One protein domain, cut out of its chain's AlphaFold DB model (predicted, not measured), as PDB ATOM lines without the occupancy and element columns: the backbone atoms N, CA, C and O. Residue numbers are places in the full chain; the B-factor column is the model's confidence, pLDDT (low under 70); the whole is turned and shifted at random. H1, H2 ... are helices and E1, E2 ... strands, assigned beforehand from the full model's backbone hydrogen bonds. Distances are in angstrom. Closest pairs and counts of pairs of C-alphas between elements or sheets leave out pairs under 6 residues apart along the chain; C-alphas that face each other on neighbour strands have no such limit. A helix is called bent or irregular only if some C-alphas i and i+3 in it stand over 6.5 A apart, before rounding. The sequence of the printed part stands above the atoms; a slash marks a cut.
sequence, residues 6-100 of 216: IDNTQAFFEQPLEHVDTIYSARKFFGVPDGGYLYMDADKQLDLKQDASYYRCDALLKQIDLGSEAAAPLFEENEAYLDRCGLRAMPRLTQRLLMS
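AT A GLANCE: This is residues 6 to 100 of the 216 residues of an uncharacterized protein of Sporolactobacillus shoreae (UniProt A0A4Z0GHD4). The model is elongated, with a small two-stranded hairpin, E1 and E2, toward one end and a helical hairpin, H1 and H2, at the other; the short helix H3 lies near the beginning of H1. The long link of residues 40 to 53 runs back from the strands to H1, and residues 6 to 20, with no named element, lead into E1. The printed part has 95 residues, with two named strands and three named helices in the order E1, E2, H1, H2, H3; the sheet is E1 - E2, antiparallel. The class is mostly helix, though the named elements hold 46 residues, under half of those printed. The whole is only just compact, close to loose, with a radius of gyration of the C-alphas of 14.5 A and spans of 45 by 27 by 25 A.

HOW THE PARTS SIT: E1, residues 21 to 25, and E2, residues 36 to 39, form an antiparallel hairpin, with 162 degrees between their directions. N 22 and O 39 are 2.9 A apart and N 39 and O 22 are 2.8 A apart, both within hydrogen-bond range. Residues 6 to 7 form a short parallel pairing with residues 22 to 23 of E1. H1, residues 54 to 66, and H2, residues 68 to 84, form a helical hairpin: they touch, and the closest C-alphas, those of Ala 59 and Leu 74, are 5.0 A apart. They run opposite ways at a shallow tilt of 18 degrees. H3, residues 92 to 98, is close to H1 but not clearly touching; the closest C-alphas, those of Tyr 54 and Leu 93, are 7.0 A apart. H3 and H1 run the same way at a steep tilt of 42 degrees. E1 is apart from H1, H2 and H3, and H2 is apart from H3. In H3 every O i to N i+4 pair is within hydrogen-bond range; in H1 6 of 9 are, and in H2 10 of 13.

IN THESE COORDINATES: E1 begins at C-alpha 21 (7.280, 12.712, 24.031) and is 14.0 A long; E2 is 10.0 A long. H1 begins at C-alpha 54 (36.268, 16.398, 26.402) and is 18.7 A long; it is neither bent nor irregular, but only just: C-alphas 56 and 59 are 6.3 A apart. H2 is 23.9 A long and irregular, with C-alphas 70 and 73 7.4 A apart, and has a kink of 30 degrees near residue 75. H3, 9.9 A long, ends at C-alpha 98 (27.114, 5.832, 28.020).

THE WHOLE: The two C-alphas farthest apart, those of His 19 and Leu 66, are 44.8 A apart. The printed part has no cut. The link from E2 to H1 is long, with 14 residues; the link from H1 to H2 is tight, and those from E1 to E2 and from H2 to H3 are short. The mean pLDDT of the printed part is 93.3, and no printed residue is under 70.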
ATOM      1  N   ILE A   6       6.579  14.632  28.861       95.88
ATOM      2  CA  ILE A   6       6.987  14.170  30.188       95.88
ATOM      3  C   ILE A   6       8.460  14.518  30.422       95.88
ATOM      4  O   ILE A   6       9.335  14.181  29.622       95.88
ATOM      5  N   ASP A   7       8.738  15.180  31.546       96.31
ATOM      6  CA  ASP A   7      10.094  15.381  32.053       96.31
ATOM      7  C   ASP A   7      10.470  14.212  32.975       96.31
ATOM      8  O   ASP A   7      10.096  14.171  34.146       96.31
ATOM      9  N   ASN A   8      11.233  13.264  32.432       96.94
ATOM     10  CA  ASN A   8      11.838  12.150  33.157       96.94
ATOM     11  C   ASN A   8      13.315  12.415  33.474       96.94
ATOM     12  O   ASN A   8      14.113  11.486  33.632       96.94
ATOM     13  N   THR A   9      13.737  13.676  33.610       95.69
ATOM     14  CA  THR A   9      15.137  13.968  33.941       95.69
ATOM     15  C   THR A   9      15.554  13.373  35.289       95.69
ATOM     16  O   THR A   9      16.731  13.080  35.460       95.69
ATOM     17  N   GLN A  10      14.622  13.137  36.219       95.50
ATOM     18  CA  GLN A  10      14.859  12.452  37.501       95.50
ATOM     19  C   GLN A  10      14.399  10.977  37.515       95.50
ATOM     20  O   GLN A  10      14.382  10.357  38.577       95.50
ATOM     21  N   ALA A  11      14.047  10.403  36.360       95.81
ATOM     22  CA  ALA A  11      13.463   9.065  36.226       95.81
ATOM     23  C   ALA A  11      14.066   8.302  35.028       95.81
ATOM     24  O   ALA A  11      13.354   7.826  34.147       95.81
ATOM     25  N   PHE A  12      15.400   8.212  34.961       97.38
ATOM     26  CA  PHE A  12      16.115   7.718  33.773       97.38
ATOM     27  C   PHE A  12      15.732   6.298  33.336       97.38
ATOM     28  O   PHE A  12      15.699   6.017  32.141       97.38
ATOM     29  N   PHE A  13      15.462   5.403  34.286       96.50
ATOM     30  CA  PHE A  13      15.137   4.006  33.982       96.50
ATOM     31  C   PHE A  13      13.648   3.776  33.692       96.50
ATOM     32  O   PHE A  13      13.273   2.673  33.285       96.50
ATOM     33  N   GLU A  14      12.799   4.788  33.877       95.69
ATOM     34  CA  GLU A  14      11.379   4.671  33.562       95.69
ATOM     35  C   GLU A  14      11.158   4.652  32.051       95.69
ATOM     36  O   GLU A  14      11.678   5.485  31.297       95.69
ATOM     37  N   GLN A  15      10.362   3.683  31.605       94.38
ATOM     38  CA  GLN A  15      10.007   3.581  30.197       94.38
ATOM     39  C   GLN A  15       9.093   4.746  29.806       94.38
ATOM     40  O   GLN A  15       8.225   5.144  30.590       94.38
ATOM     41  N   PRO A  16       9.267   5.306  28.601       93.38
ATOM     42  CA  PRO A  16       8.372   6.340  28.119       93.38
ATOM     43  C   PRO A  16       6.979   5.748  27.892       93.38
ATOM     44  O   PRO A  16       6.830   4.571  27.548       93.38
ATOM     45  N   LEU A  17       5.950   6.574  28.062       92.19
ATOM     46  CA  LEU A  17       4.598   6.179  27.685       92.19
ATOM     47  C   LEU A  17       4.471   6.174  26.159       92.19
ATOM     48  O   LEU A  17       4.989   7.056  25.475       92.19
ATOM     49  N   GLU A  18       3.733   5.197  25.636       89.31
ATOM     50  CA  GLU A  18       3.445   5.108  24.205       89.31
ATOM     51  C   GLU A  18       2.753   6.394  23.724       89.31
ATOM     52  O   GLU A  18       1.802   6.879  24.350       89.31
ATOM     53  N   HIS A  19       3.237   6.960  22.616       89.19
ATOM     54  CA  HIS A  19       2.723   8.204  22.040       89.19
ATOM     55  C   HIS A  19       2.869   9.458  22.916       89.19
ATOM     56  O   HIS A  19       2.104  10.418  22.752       89.19
ATOM     57  N   VAL A  20       3.840   9.476  23.839       92.81
ATOM     58  CA  VAL A  20       4.152  10.644  24.673       92.81
ATOM     59  C   VAL A  20       5.636  10.990  24.594       92.81
ATOM     60  O   VAL A  20       6.504  10.225  25.020       92.81
ATOM     61  N   ASP A  21       5.920  12.193  24.097       93.50
ATOM     62  CA  ASP A  21       7.280  12.712  24.031       93.50
ATOM     63  C   ASP A  21       7.866  12.819  25.446       93.50
ATOM     64  O   ASP A  21       7.239  13.371  26.354       93.50
ATOM     65  N   THR A  22       9.066  12.280  25.653       95.94
ATOM     66  CA  THR A  22       9.671  12.157  26.985       95.94
ATOM     67  C   THR A  22      11.141  12.555  26.959       95.94
ATOM     68  O   THR A  22      11.899  12.120  26.090       95.94
ATOM     69  N   ILE A  23      11.559  13.380  27.918       96.56
ATOM     70  CA  ILE A  23      12.932  13.884  28.031       96.56
ATOM     71  C   ILE A  23      13.618  13.249  29.235       96.56
ATOM     72  O   ILE A  23      13.038  13.153  30.310       96.56
ATOM     73  N   TYR A  24      14.884  12.881  29.072       97.50
ATOM     74  CA  TYR A  24      15.710  12.287  30.117       97.50
ATOM     75  C   TYR A  24      17.036  13.027  30.259       97.50
ATOM     76  O   TYR A  24      17.564  13.570  29.287       97.50
ATOM     77  N   SER A  25      17.628  12.971  31.452       96.50
ATOM     78  CA  SER A  25      18.981  13.467  31.715       96.50
ATOM     79  C   SER A  25      19.902  12.308  32.059       96.50
ATOM     80  O   SER A  25      19.658  11.585  33.022       96.50
ATOM     81  N   ALA A  26      20.983  12.149  31.297       96.50
ATOM     82  CA  ALA A  26      21.987  11.132  31.586       96.50
ATOM     83  C   ALA A  26      22.895  11.551  32.757       96.50
ATOM     84  O   ALA A  26      23.265  10.727  33.591       96.50
ATOM     85  N   ARG A  27      23.207  12.851  32.864       93.44
ATOM     86  CA  ARG A  27      24.119  13.396  33.887       93.44
ATOM     87  C   ARG A  27      23.646  13.195  35.323       93.44
ATOM     88  O   ARG A  27      24.465  13.116  36.226       93.44
ATOM     89  N   LYS A  28      22.330  13.115  35.543       93.12
ATOM     90  CA  LYS A  28      21.753  12.910  36.882       93.12
ATOM     91  C   LYS A  28      21.961  11.482  37.414       93.12
ATOM     92  O   LYS A  28      21.763  11.246  38.600       93.12
ATOM     93  N   PHE A  29      22.354  10.540  36.552       96.06
ATOM     94  CA  PHE A  29      22.475   9.119  36.890       96.06
ATOM     95  C   PHE A  29      23.870   8.536  36.642       96.06
ATOM     96  O   PHE A  29      24.235   7.532  37.260       96.06
ATOM     97  N   PHE A  30      24.657   9.149  35.757       96.06
ATOM     98  CA  PHE A  30      25.930   8.602  35.296       96.06
ATOM     99  C   PHE A  30      27.041   9.651  35.297       96.06
ATOM    100  O   PHE A  30      26.795  10.833  35.067       96.06
ATOM    101  N   GLY A  31      28.285   9.192  35.478       93.94
ATOM    102  CA  GLY A  31      29.497  10.014  35.403       93.94
ATOM    103  C   GLY A  31      29.842  10.419  33.969       93.94
ATOM    104  O   GLY A  31      30.832   9.956  33.407       93.94
ATOM    105  N   VAL A  32      29.000  11.254  33.360       96.12
ATOM    106  CA  VAL A  32      29.161  11.779  31.999       96.12
ATOM    107  C   VAL A  32      29.133  13.311  31.999       96.12
ATOM    108  O   VAL A  32      28.445  13.907  32.824       96.12
ATOM    109  N   PRO A  33      29.878  13.973  31.094       94.50
ATOM    110  CA  PRO A  33      30.037  15.433  31.115       94.50
ATOM    111  C   PRO A  33      28.792  16.210  30.656       94.50
ATOM    112  O   PRO A  33      28.663  17.401  30.913       94.50
ATOM    113  N   ASP A  34      27.900  15.556  29.914       94.62
ATOM    114  CA  ASP A  34      26.658  16.083  29.345       94.62
ATOM    115  C   ASP A  34      25.767  14.915  28.920       94.62
ATOM    116  O   ASP A  34      26.093  13.750  29.154       94.62
ATOM    117  N   GLY A  35      24.626  15.235  28.317       93.94
ATOM    118  CA  GLY A  35      23.769  14.253  27.676       93.94
ATOM    119  C   GLY A  35      22.347  14.267  28.211       93.94
ATOM    120  O   GLY A  35      22.094  14.272  29.417       93.94
ATOM    121  N   GLY A  36      21.419  14.217  27.268       94.44
ATOM    122  CA  GLY A  36      20.012  13.955  27.500       94.44
ATOM    123  C   GLY A  36      19.463  13.116  26.357       94.44
ATOM    124  O   GLY A  36      20.049  13.075  25.271       94.44
ATOM    125  N   TYR A  37      18.355  12.439  26.620       94.94
ATOM    126  CA  TYR A  37      17.614  11.701  25.606       94.94
ATOM    127  C   TYR A  37      16.261  12.358  25.394       94.94
ATOM    128  O   TYR A  37      15.669  12.892  26.329       94.94
ATOM    129  N   LEU A  38      15.787  12.297  24.158       93.88
ATOM    130  CA  LEU A  38      14.437  12.671  23.778       93.88
ATOM    131  C   LEU A  38      13.824  11.461  23.083       93.88
ATOM    132  O   LEU A  38      14.294  11.047  22.025       93.88
ATOM    133  N   TYR A  39      12.815  10.887  23.719       92.69
ATOM    134  CA  TYR A  39      11.944   9.891  23.126       92.69
ATOM    135  C   TYR A  39      10.767  10.618  22.479       92.69
ATOM    136  O   TYR A  39      10.141  11.451  23.128       92.69
ATOM    137  N   MET A  40      10.500  10.335  21.208       90.12
ATOM    138  CA  MET A  40       9.364  10.876  20.468       90.12
ATOM    139  C   MET A  40       8.942   9.879  19.393       90.12
ATOM    140  O   MET A  40       9.781   9.153  18.858       90.12
ATOM    141  N   ASP A  41       7.670   9.914  19.017       84.44
ATOM    142  CA  ASP A  41       7.149   9.102  17.910       84.44
ATOM    143  C   ASP A  41       7.355   9.750  16.543       84.44
ATOM    144  O   ASP A  41       7.222   9.106  15.499       84.44
ATOM    145  N   ALA A  42       7.613  11.058  16.527       81.62
ATOM    146  CA  ALA A  42       7.803  11.775  15.285       81.62
ATOM    147  C   ALA A  42       9.060  11.255  14.573       81.62
ATOM    148  O   ALA A  42      10.166  11.349  15.097       81.62
ATOM    149  N   ASP A  43       8.908  10.824  13.321       72.19
ATOM    150  CA  ASP A  43      10.017  10.431  12.435       72.19
ATOM    151  C   ASP A  43      10.822  11.648  11.922       72.19
ATOM    152  O   ASP A  43      11.347  11.697  10.808       72.19
ATOM    153  N   LYS A  44      10.868  12.721  12.720       78.00
ATOM    154  CA  LYS A  44      11.559  13.957  12.379       78.00
ATOM    155  C   LYS A  44      12.973  13.897  12.930       78.00
ATOM    156  O   LYS A  44      13.203  14.129  14.114       78.00
ATOM    157  N   GLN A  45      13.941  13.688  12.046       73.56
ATOM    158  CA  GLN A  45      15.338  13.895  12.405       73.56
ATOM    159  C   GLN A  45      15.597  15.384  12.658       73.56
ATOM    160  O   GLN A  45      15.370  16.235  11.794       73.56
ATOM    161  N   LEU A  46      16.056  15.702  13.866       83.25
ATOM    162  CA  LEU A  46      16.555  17.030  14.199       83.25
ATOM    163  C   LEU A  46      17.977  17.165  13.641       83.25
ATOM    164  O   LEU A  46      18.874  16.429  14.049       83.25
ATOM    165  N   ASP A  47      18.190  18.114  12.729       88.44
ATOM    166  CA  ASP A  47      19.531  18.459  12.249       88.44
ATOM    167  C   ASP A  47      20.254  19.300  13.311       88.44
ATOM    168  O   ASP A  47      20.144  20.528  13.365       88.44
ATOM    169  N   LEU A  48      20.923  18.612  14.237       91.06
ATOM    170  CA  LEU A  48      21.645  19.228  15.342       91.06
ATOM    171  C   LEU A  48      23.147  19.167  15.095       91.06
ATOM    172  O   LEU A  48      23.731  18.099  14.899       91.06
ATOM    173  N   LYS A  49      23.813  20.317  15.220       92.94
ATOM    174  CA  LYS A  49      25.277  20.361  15.198       92.94
ATOM    175  C   LYS A  49      25.840  19.558  16.372       92.94
ATOM    176  O   LYS A  49      25.436  19.750  17.521       92.94
ATOM    177  N   GLN A  50      26.810  18.701  16.072       90.25
ATOM    178  CA  GLN A  50      27.557  17.942  17.068       90.25
ATOM    179  C   GLN A  50      28.473  18.862  17.886       90.25
ATOM    180  O   GLN A  50      29.205  19.678  17.320       90.25
ATOM    181  N   ASP A  51      28.429  18.710  19.208       91.44
ATOM    182  CA  ASP A  51      29.369  19.335  20.144       91.44
ATOM    183  C   ASP A  51      30.496  18.351  20.529       91.44
ATOM    184  O   ASP A  51      30.418  17.144  20.270       91.44
ATOM    185  N   ALA A  52      31.562  18.864  21.138       92.62
ATOM    186  CA  ALA A  52      32.613  18.089  21.787       92.62
ATOM    187  C   ALA A  52      32.497  18.244  23.310       92.62
ATOM    188  O   ALA A  52      32.184  19.328  23.779       92.62
ATOM    189  N   SER A  53      32.771  17.183  24.077       94.69
ATOM    190  CA  SER A  53      32.601  17.187  25.542       94.69
ATOM    191  C   SER A  53      33.866  16.950  26.357       94.69
ATOM    192  O   SER A  53      33.810  16.984  27.580       94.69
ATOM    193  N   TYR A  54      35.020  16.750  25.709       94.56
ATOM    194  CA  TYR A  54      36.268  16.398  26.402       94.56
ATOM    195  C   TYR A  54      36.703  17.444  27.436       94.56
ATOM    196  O   TYR A  54      37.264  17.088  28.464       94.56
ATOM    197  N   TYR A  55      36.439  18.724  27.170       90.75
ATOM    198  CA  TYR A  55      36.818  19.821  28.057       90.75
ATOM    199  C   TYR A  55      35.941  19.900  29.305       90.75
ATOM    200  O   TYR A  55      36.392  20.455  30.285       90.75
ATOM    201  N   ARG A  56      34.738  19.309  29.288       94.12
ATOM    202  CA  ARG A  56      33.859  19.200  30.462       94.12
ATOM    203  C   ARG A  56      34.171  17.975  31.329       94.12
ATOM    204  O   ARG A  56      33.622  17.816  32.415       94.12
ATOM    205  N   CYS A  57      35.008  17.054  30.842       95.81
ATOM    206  CA  CYS A  57      35.403  15.871  31.609       95.81
ATOM    207  C   CYS A  57      36.379  16.203  32.741       95.81
ATOM    208  O   CYS A  57      36.585  15.366  33.613       95.81
ATOM    209  N   ASP A  58      36.984  17.385  32.736       94.44
ATOM    210  CA  ASP A  58      37.919  17.824  33.767       94.44
ATOM    211  C   ASP A  58      37.292  17.837  35.169       94.44
ATOM    212  O   ASP A  58      37.934  17.369  36.104       94.44
ATOM    213  N   ALA A  59      36.029  18.251  35.311       95.12
ATOM    214  CA  ALA A  59      35.281  18.197  36.565       95.12
ATOM    215  C   ALA A  59      35.193  16.761  37.103       95.12
ATOM    216  O   ALA A  59      35.513  16.504  38.263       95.12
ATOM    217  N   LEU A  60      34.843  15.808  36.233       95.31
ATOM    218  CA  LEU A  60      34.730  14.388  36.580       95.31
ATOM    219  C   LEU A  60      36.090  13.791  36.961       95.31
ATOM    220  O   LEU A  60      36.209  13.096  37.966       95.31
ATOM    221  N   LEU A  61      37.131  14.078  36.176       96.69
ATOM    222  CA  LEU A  61      38.486  13.587  36.433       96.69
ATOM    223  C   LEU A  61      39.053  14.176  37.731       96.69
ATOM    224  O   LEU A  61      39.604  13.453  38.557       96.69
ATOM    225  N   LYS A  62      38.856  15.479  37.956       96.88
ATOM    226  CA  LYS A  62      39.287  16.162  39.176       96.88
ATOM    227  C   LYS A  62      38.547  15.646  40.405       96.88
ATOM    228  O   LYS A  62      39.159  15.532  41.460       96.88
ATOM    229  N   GLN A  63      37.265  15.305  40.275       94.44
ATOM    230  CA  GLN A  63      36.497  14.702  41.362       94.44
ATOM    231  C   GLN A  63      37.072  13.345  41.774       94.44
ATOM    232  O   GLN A  63      37.142  13.062  42.968       94.44
ATOM    233  N   ILE A  64      37.508  12.526  40.812       93.81
ATOM    234  CA  ILE A  64      38.130  11.226  41.090       93.81
ATOM    235  C   ILE A  64      39.431  11.401  41.884       93.81
ATOM    236  O   ILE A  64      39.626  10.717  42.886       93.81
ATOM    237  N   ASP A  65      40.298  12.327  41.467       96.75
ATOM    238  CA  ASP A  65      41.622  12.493  42.081       96.75
ATOM    239  C   ASP A  65      41.596  13.303  43.387       96.75
ATOM    240  O   ASP A  65      42.347  13.012  44.319       96.75
ATOM    241  N   LEU A  66      40.765  14.350  43.451       95.75
ATOM    242  CA  LEU A  66      40.811  15.381  44.497       95.75
ATOM    243  C   LEU A  66      39.495  15.536  45.279       95.75
ATOM    244  O   LEU A  66      39.433  16.339  46.211       95.75
ATOM    245  N   GLY A  67      38.455  14.775  44.932       91.06
ATOM    246  CA  GLY A  67      37.147  14.811  45.585       91.06
ATOM    247  C   GLY A  67      36.209  15.918  45.082       91.06
ATOM    248  O   GLY A  67      36.597  16.823  44.340       91.06
ATOM    249  N   SER A  68      34.941  15.838  45.503       88.75
ATOM    250  CA  SER A  68      33.855  16.714  45.033       88.75
ATOM    251  C   SER A  68      34.091  18.198  45.324       88.75
ATOM    252  O   SER A  68      33.853  19.025  44.450       88.75
ATOM    253  N   GLU A  69      34.618  18.542  46.505       90.69
ATOM    254  CA  GLU A  69      34.892  19.939  46.888       90.69
ATOM    255  C   GLU A  69      35.877  20.614  45.919       90.69
ATOM    256  O   GLU A  69      35.663  21.742  45.484       90.69
ATOM    257  N   ALA A  70      36.938  19.907  45.514       94.75
ATOM    258  CA  ALA A  70      37.930  20.442  44.586       94.75
ATOM    259  C   ALA A  70      37.395  20.568  43.147       94.75
ATOM    260  O   ALA A  70      37.900  21.389  42.371       94.75
ATOM    261  N   ALA A  71      36.412  19.745  42.778       95.25
ATOM    262  CA  ALA A  71      35.799  19.715  41.454       95.25
ATOM    263  C   ALA A  71      34.620  20.687  41.291       95.25
ATOM    264  O   ALA A  71      34.321  21.057  40.157       95.25
ATOM    265  N   ALA A  72      33.988  21.126  42.386       92.69
ATOM    266  CA  ALA A  72      32.772  21.943  42.369       92.69
ATOM    267  C   ALA A  72      32.833  23.168  41.429       92.69
ATOM    268  O   ALA A  72      31.930  23.291  40.600       92.69
ATOM    269  N   PRO A  73      33.908  23.988  41.408       96.19
ATOM    270  CA  PRO A  73      33.972  25.131  40.491       96.19
ATOM    271  C   PRO A  73      33.905  24.737  39.005       96.19
ATOM    272  O   PRO A  73      33.312  25.444  38.200       96.19
ATOM    273  N   LEU A  74      34.469  23.582  38.629       96.00
ATOM    274  CA  LEU A  74      34.414  23.098  37.244       96.00
ATOM    275  C   LEU A  74      33.014  22.589  36.879       96.00
ATOM    276  O   LEU A  74      32.583  22.731  35.737       96.00
ATOM    277  N   PHE A  75      32.278  22.015  37.837       93.88
ATOM    278  CA  PHE A  75      30.872  21.673  37.621       93.88
ATOM    279  C   PHE A  75      30.021  22.929  37.392       93.88
ATOM    280  O   PHE A  75      29.219  22.938  36.461       93.88
ATOM    281  N   GLU A  76      30.239  24.001  38.155       93.62
ATOM    282  CA  GLU A  76      29.549  25.287  37.957       93.62
ATOM    283  C   GLU A  76      29.848  25.898  36.577       93.62
ATOM    284  O   GLU A  76      28.936  26.332  35.868       93.62
ATOM    285  N   GLU A  77      31.114  25.879  36.146       94.94
ATOM    286  CA  GLU A  77      31.510  26.328  34.804       94.94
ATOM    287  C   GLU A  77      30.825  25.512  33.695       94.94
ATOM    288  O   GLU A  77      30.376  26.075  32.683       94.94
ATOM    289  N   ASN A  78      30.713  24.196  33.898       94.31
ATOM    290  CA  ASN A  78      30.038  23.285  32.981       94.31
ATOM    291  C   ASN A  78      28.530  23.559  32.906       94.31
ATOM    292  O   ASN A  78      28.010  23.646  31.791       94.31
ATOM    293  N   GLU A  79      27.833  23.754  34.033       92.56
ATOM    294  CA  GLU A  79      26.406  24.128  34.025       92.56
ATOM    295  C   GLU A  79      26.191  25.450  33.289       92.56
ATOM    296  O   GLU A  79      25.394  25.514  32.351       92.56
ATOM    297  N   ALA A  80      26.994  26.472  33.597       93.62
ATOM    298  CA  ALA A  80      26.885  27.766  32.937       93.62
ATOM    299  C   ALA A  80      27.085  27.662  31.414       93.62
ATOM    300  O   ALA A  80      26.535  28.468  30.655       93.62
ATOM    301  N   TYR A  81      27.923  26.729  30.940       91.88
ATOM    302  CA  TYR A  81      28.066  26.441  29.511       91.88
ATOM    303  C   TYR A  81      26.827  25.753  28.936       91.88
ATOM    304  O   TYR A  81      26.364  26.146  27.863       91.88
ATOM    305  N   LEU A  82      26.300  24.740  29.621       91.50
ATOM    306  CA  LEU A  82      25.150  23.968  29.153       91.50
ATOM    307  C   LEU A  82      23.886  24.831  29.045       91.50
ATOM    308  O   LEU A  82      23.125  24.661  28.093       91.50
ATOM    309  N   ASP A  83      23.737  25.834  29.909       91.38
ATOM    310  CA  ASP A  83      22.639  26.806  29.846       91.38
ATOM    311  C   ASP A  83      22.676  27.691  28.589       91.38
ATOM    312  O   ASP A  83      21.641  28.145  28.098       91.38
ATOM    313  N   ARG A  84      23.868  27.936  28.027       92.81
ATOM    314  CA  ARG A  84      24.072  28.867  26.899       92.81
ATOM    315  C   ARG A  84      24.402  28.194  25.568       92.81
ATOM    316  O   ARG A  84      24.335  28.849  24.528       92.81
ATOM    317  N   CYS A  85      24.788  26.916  25.555       90.12
ATOM    318  CA  CYS A  85      25.309  26.260  24.348       90.12
ATOM    319  C   CYS A  85      24.243  25.959  23.280       90.12
ATOM    320  O   CYS A  85      24.596  25.664  22.126       90.12
ATOM    321  N   GLY A  86      22.963  26.051  23.660       91.38
ATOM    322  CA  GLY A  86      21.807  25.703  22.841       91.38
ATOM    323  C   GLY A  86      21.671  24.196  22.612       91.38
ATOM    324  O   GLY A  86      22.464  23.395  23.107       91.38
ATOM    325  N   LEU A  87      20.668  23.802  21.823       91.81
ATOM    326  CA  LEU A  87      20.430  22.398  21.491       91.81
ATOM    327  C   LEU A  87      21.530  21.860  20.555       91.81
ATOM    328  O   LEU A  87      21.811  22.434  19.498       91.81
ATOM    329  N   ARG A  88      22.150  20.741  20.943       93.31
ATOM    330  CA  ARG A  88      23.248  20.075  20.223       93.31
ATOM    331  C   ARG A  88      22.998  18.577  20.133       93.31
ATOM    332  O   ARG A  88      22.349  18.003  21.004       93.31
ATOM    333  N   ALA A  89      23.562  17.934  19.113       93.56
ATOM    334  CA  ALA A  89      23.631  16.478  19.098       93.56
ATOM    335  C   ALA A  89      24.595  16.013  20.194       93.56
ATOM    336  O   ALA A  89      25.648  16.631  20.394       93.56
ATOM    337  N   MET A  90      24.258  14.905  20.860       94.31
ATOM    338  CA  MET A  90      25.087  14.348  21.926       94.31
ATOM    339  C   MET A  90      26.531  14.118  21.426       94.31
ATOM    340  O   MET A  90      26.720  13.485  20.378       94.31
ATOM    341  N   PRO A  91      27.557  14.610  22.137       95.75
ATOM    342  CA  PRO A  91      28.959  14.422  21.772       95.75
ATOM    343  C   PRO A  91      29.369  12.949  21.678       95.75
ATOM    344  O   PRO A  91      28.911  12.107  22.451       95.75
ATOM    345  N   ARG A  92      30.299  12.626  20.765       96.94
ATOM    346  CA  ARG A  92      30.777  11.239  20.553       96.94
ATOM    347  C   ARG A  92      31.381  10.619  21.811       96.94
ATOM    348  O   ARG A  92      31.199   9.432  22.054       96.94
ATOM    349  N   LEU A  93      32.109  11.420  22.589       97.12
ATOM    350  CA  LEU A  93      32.713  10.971  23.841       97.12
ATOM    351  C   LEU A  93      31.632  10.574  24.849       97.12
ATOM    352  O   LEU A  93      31.669   9.460  25.360       97.12
ATOM    353  N   THR A  94      30.634  11.433  25.056       97.06
ATOM    354  CA  THR A  94      29.483  11.155  25.925       97.06
ATOM    355  C   THR A  94      28.756   9.880  25.501       97.06
ATOM    356  O   THR A  94      28.541   9.001  26.329       97.06
ATOM    357  N   GLN A  95      28.466   9.716  24.204       97.12
ATOM    358  CA  GLN A  95      27.863   8.483  23.680       97.12
ATOM    359  C   GLN A  95      28.717   7.250  24.013       97.12
ATOM    360  O   GLN A  95      28.195   6.234  24.466       97.12
ATOM    361  N   ARG A  96      30.041   7.335  23.829       97.75
ATOM    362  CA  ARG A  96      30.961   6.224  24.103       97.75
ATOM    363  C   ARG A  96      31.013   5.859  25.586       97.75
ATOM    364  O   ARG A  96      31.079   4.672  25.890       97.75
ATOM    365  N   LEU A  97      30.966   6.851  26.476       97.44
ATOM    366  CA  LEU A  97      30.880   6.632  27.921       97.44
ATOM    367  C   LEU A  97      29.564   5.939  28.283       97.44
ATOM    368  O   LEU A  97      29.587   4.898  28.929       97.44
ATOM    369  N   LEU A  98      28.430   6.435  27.784       97.75
ATOM    370  CA  LEU A  98      27.114   5.832  28.020       97.75
ATOM    371  C   LEU A  98      27.014   4.391  27.500       97.75
ATOM    372  O   LEU A  98      26.396   3.551  28.146       97.75
ATOM    373  N   MET A  99      27.663   4.062  26.382       97.81
ATOM    374  CA  MET A  99      27.728   2.684  25.866       97.81
ATOM    375  C   MET A  99      28.540   1.725  26.750       97.81
ATOM    376  O   MET A  99      28.468   0.517  26.546       97.81
ATOM    377  N   SER A 100      29.350   2.240  27.677       97.12
ATOM    378  CA  SER A 100      30.189   1.418  28.560       97.12
ATOM    379  C   SER A 100      29.503   1.032  29.873       97.12
ATOM    380  O   SER A 100      30.040   0.228  30.630       97.12
TER     381      SER A 100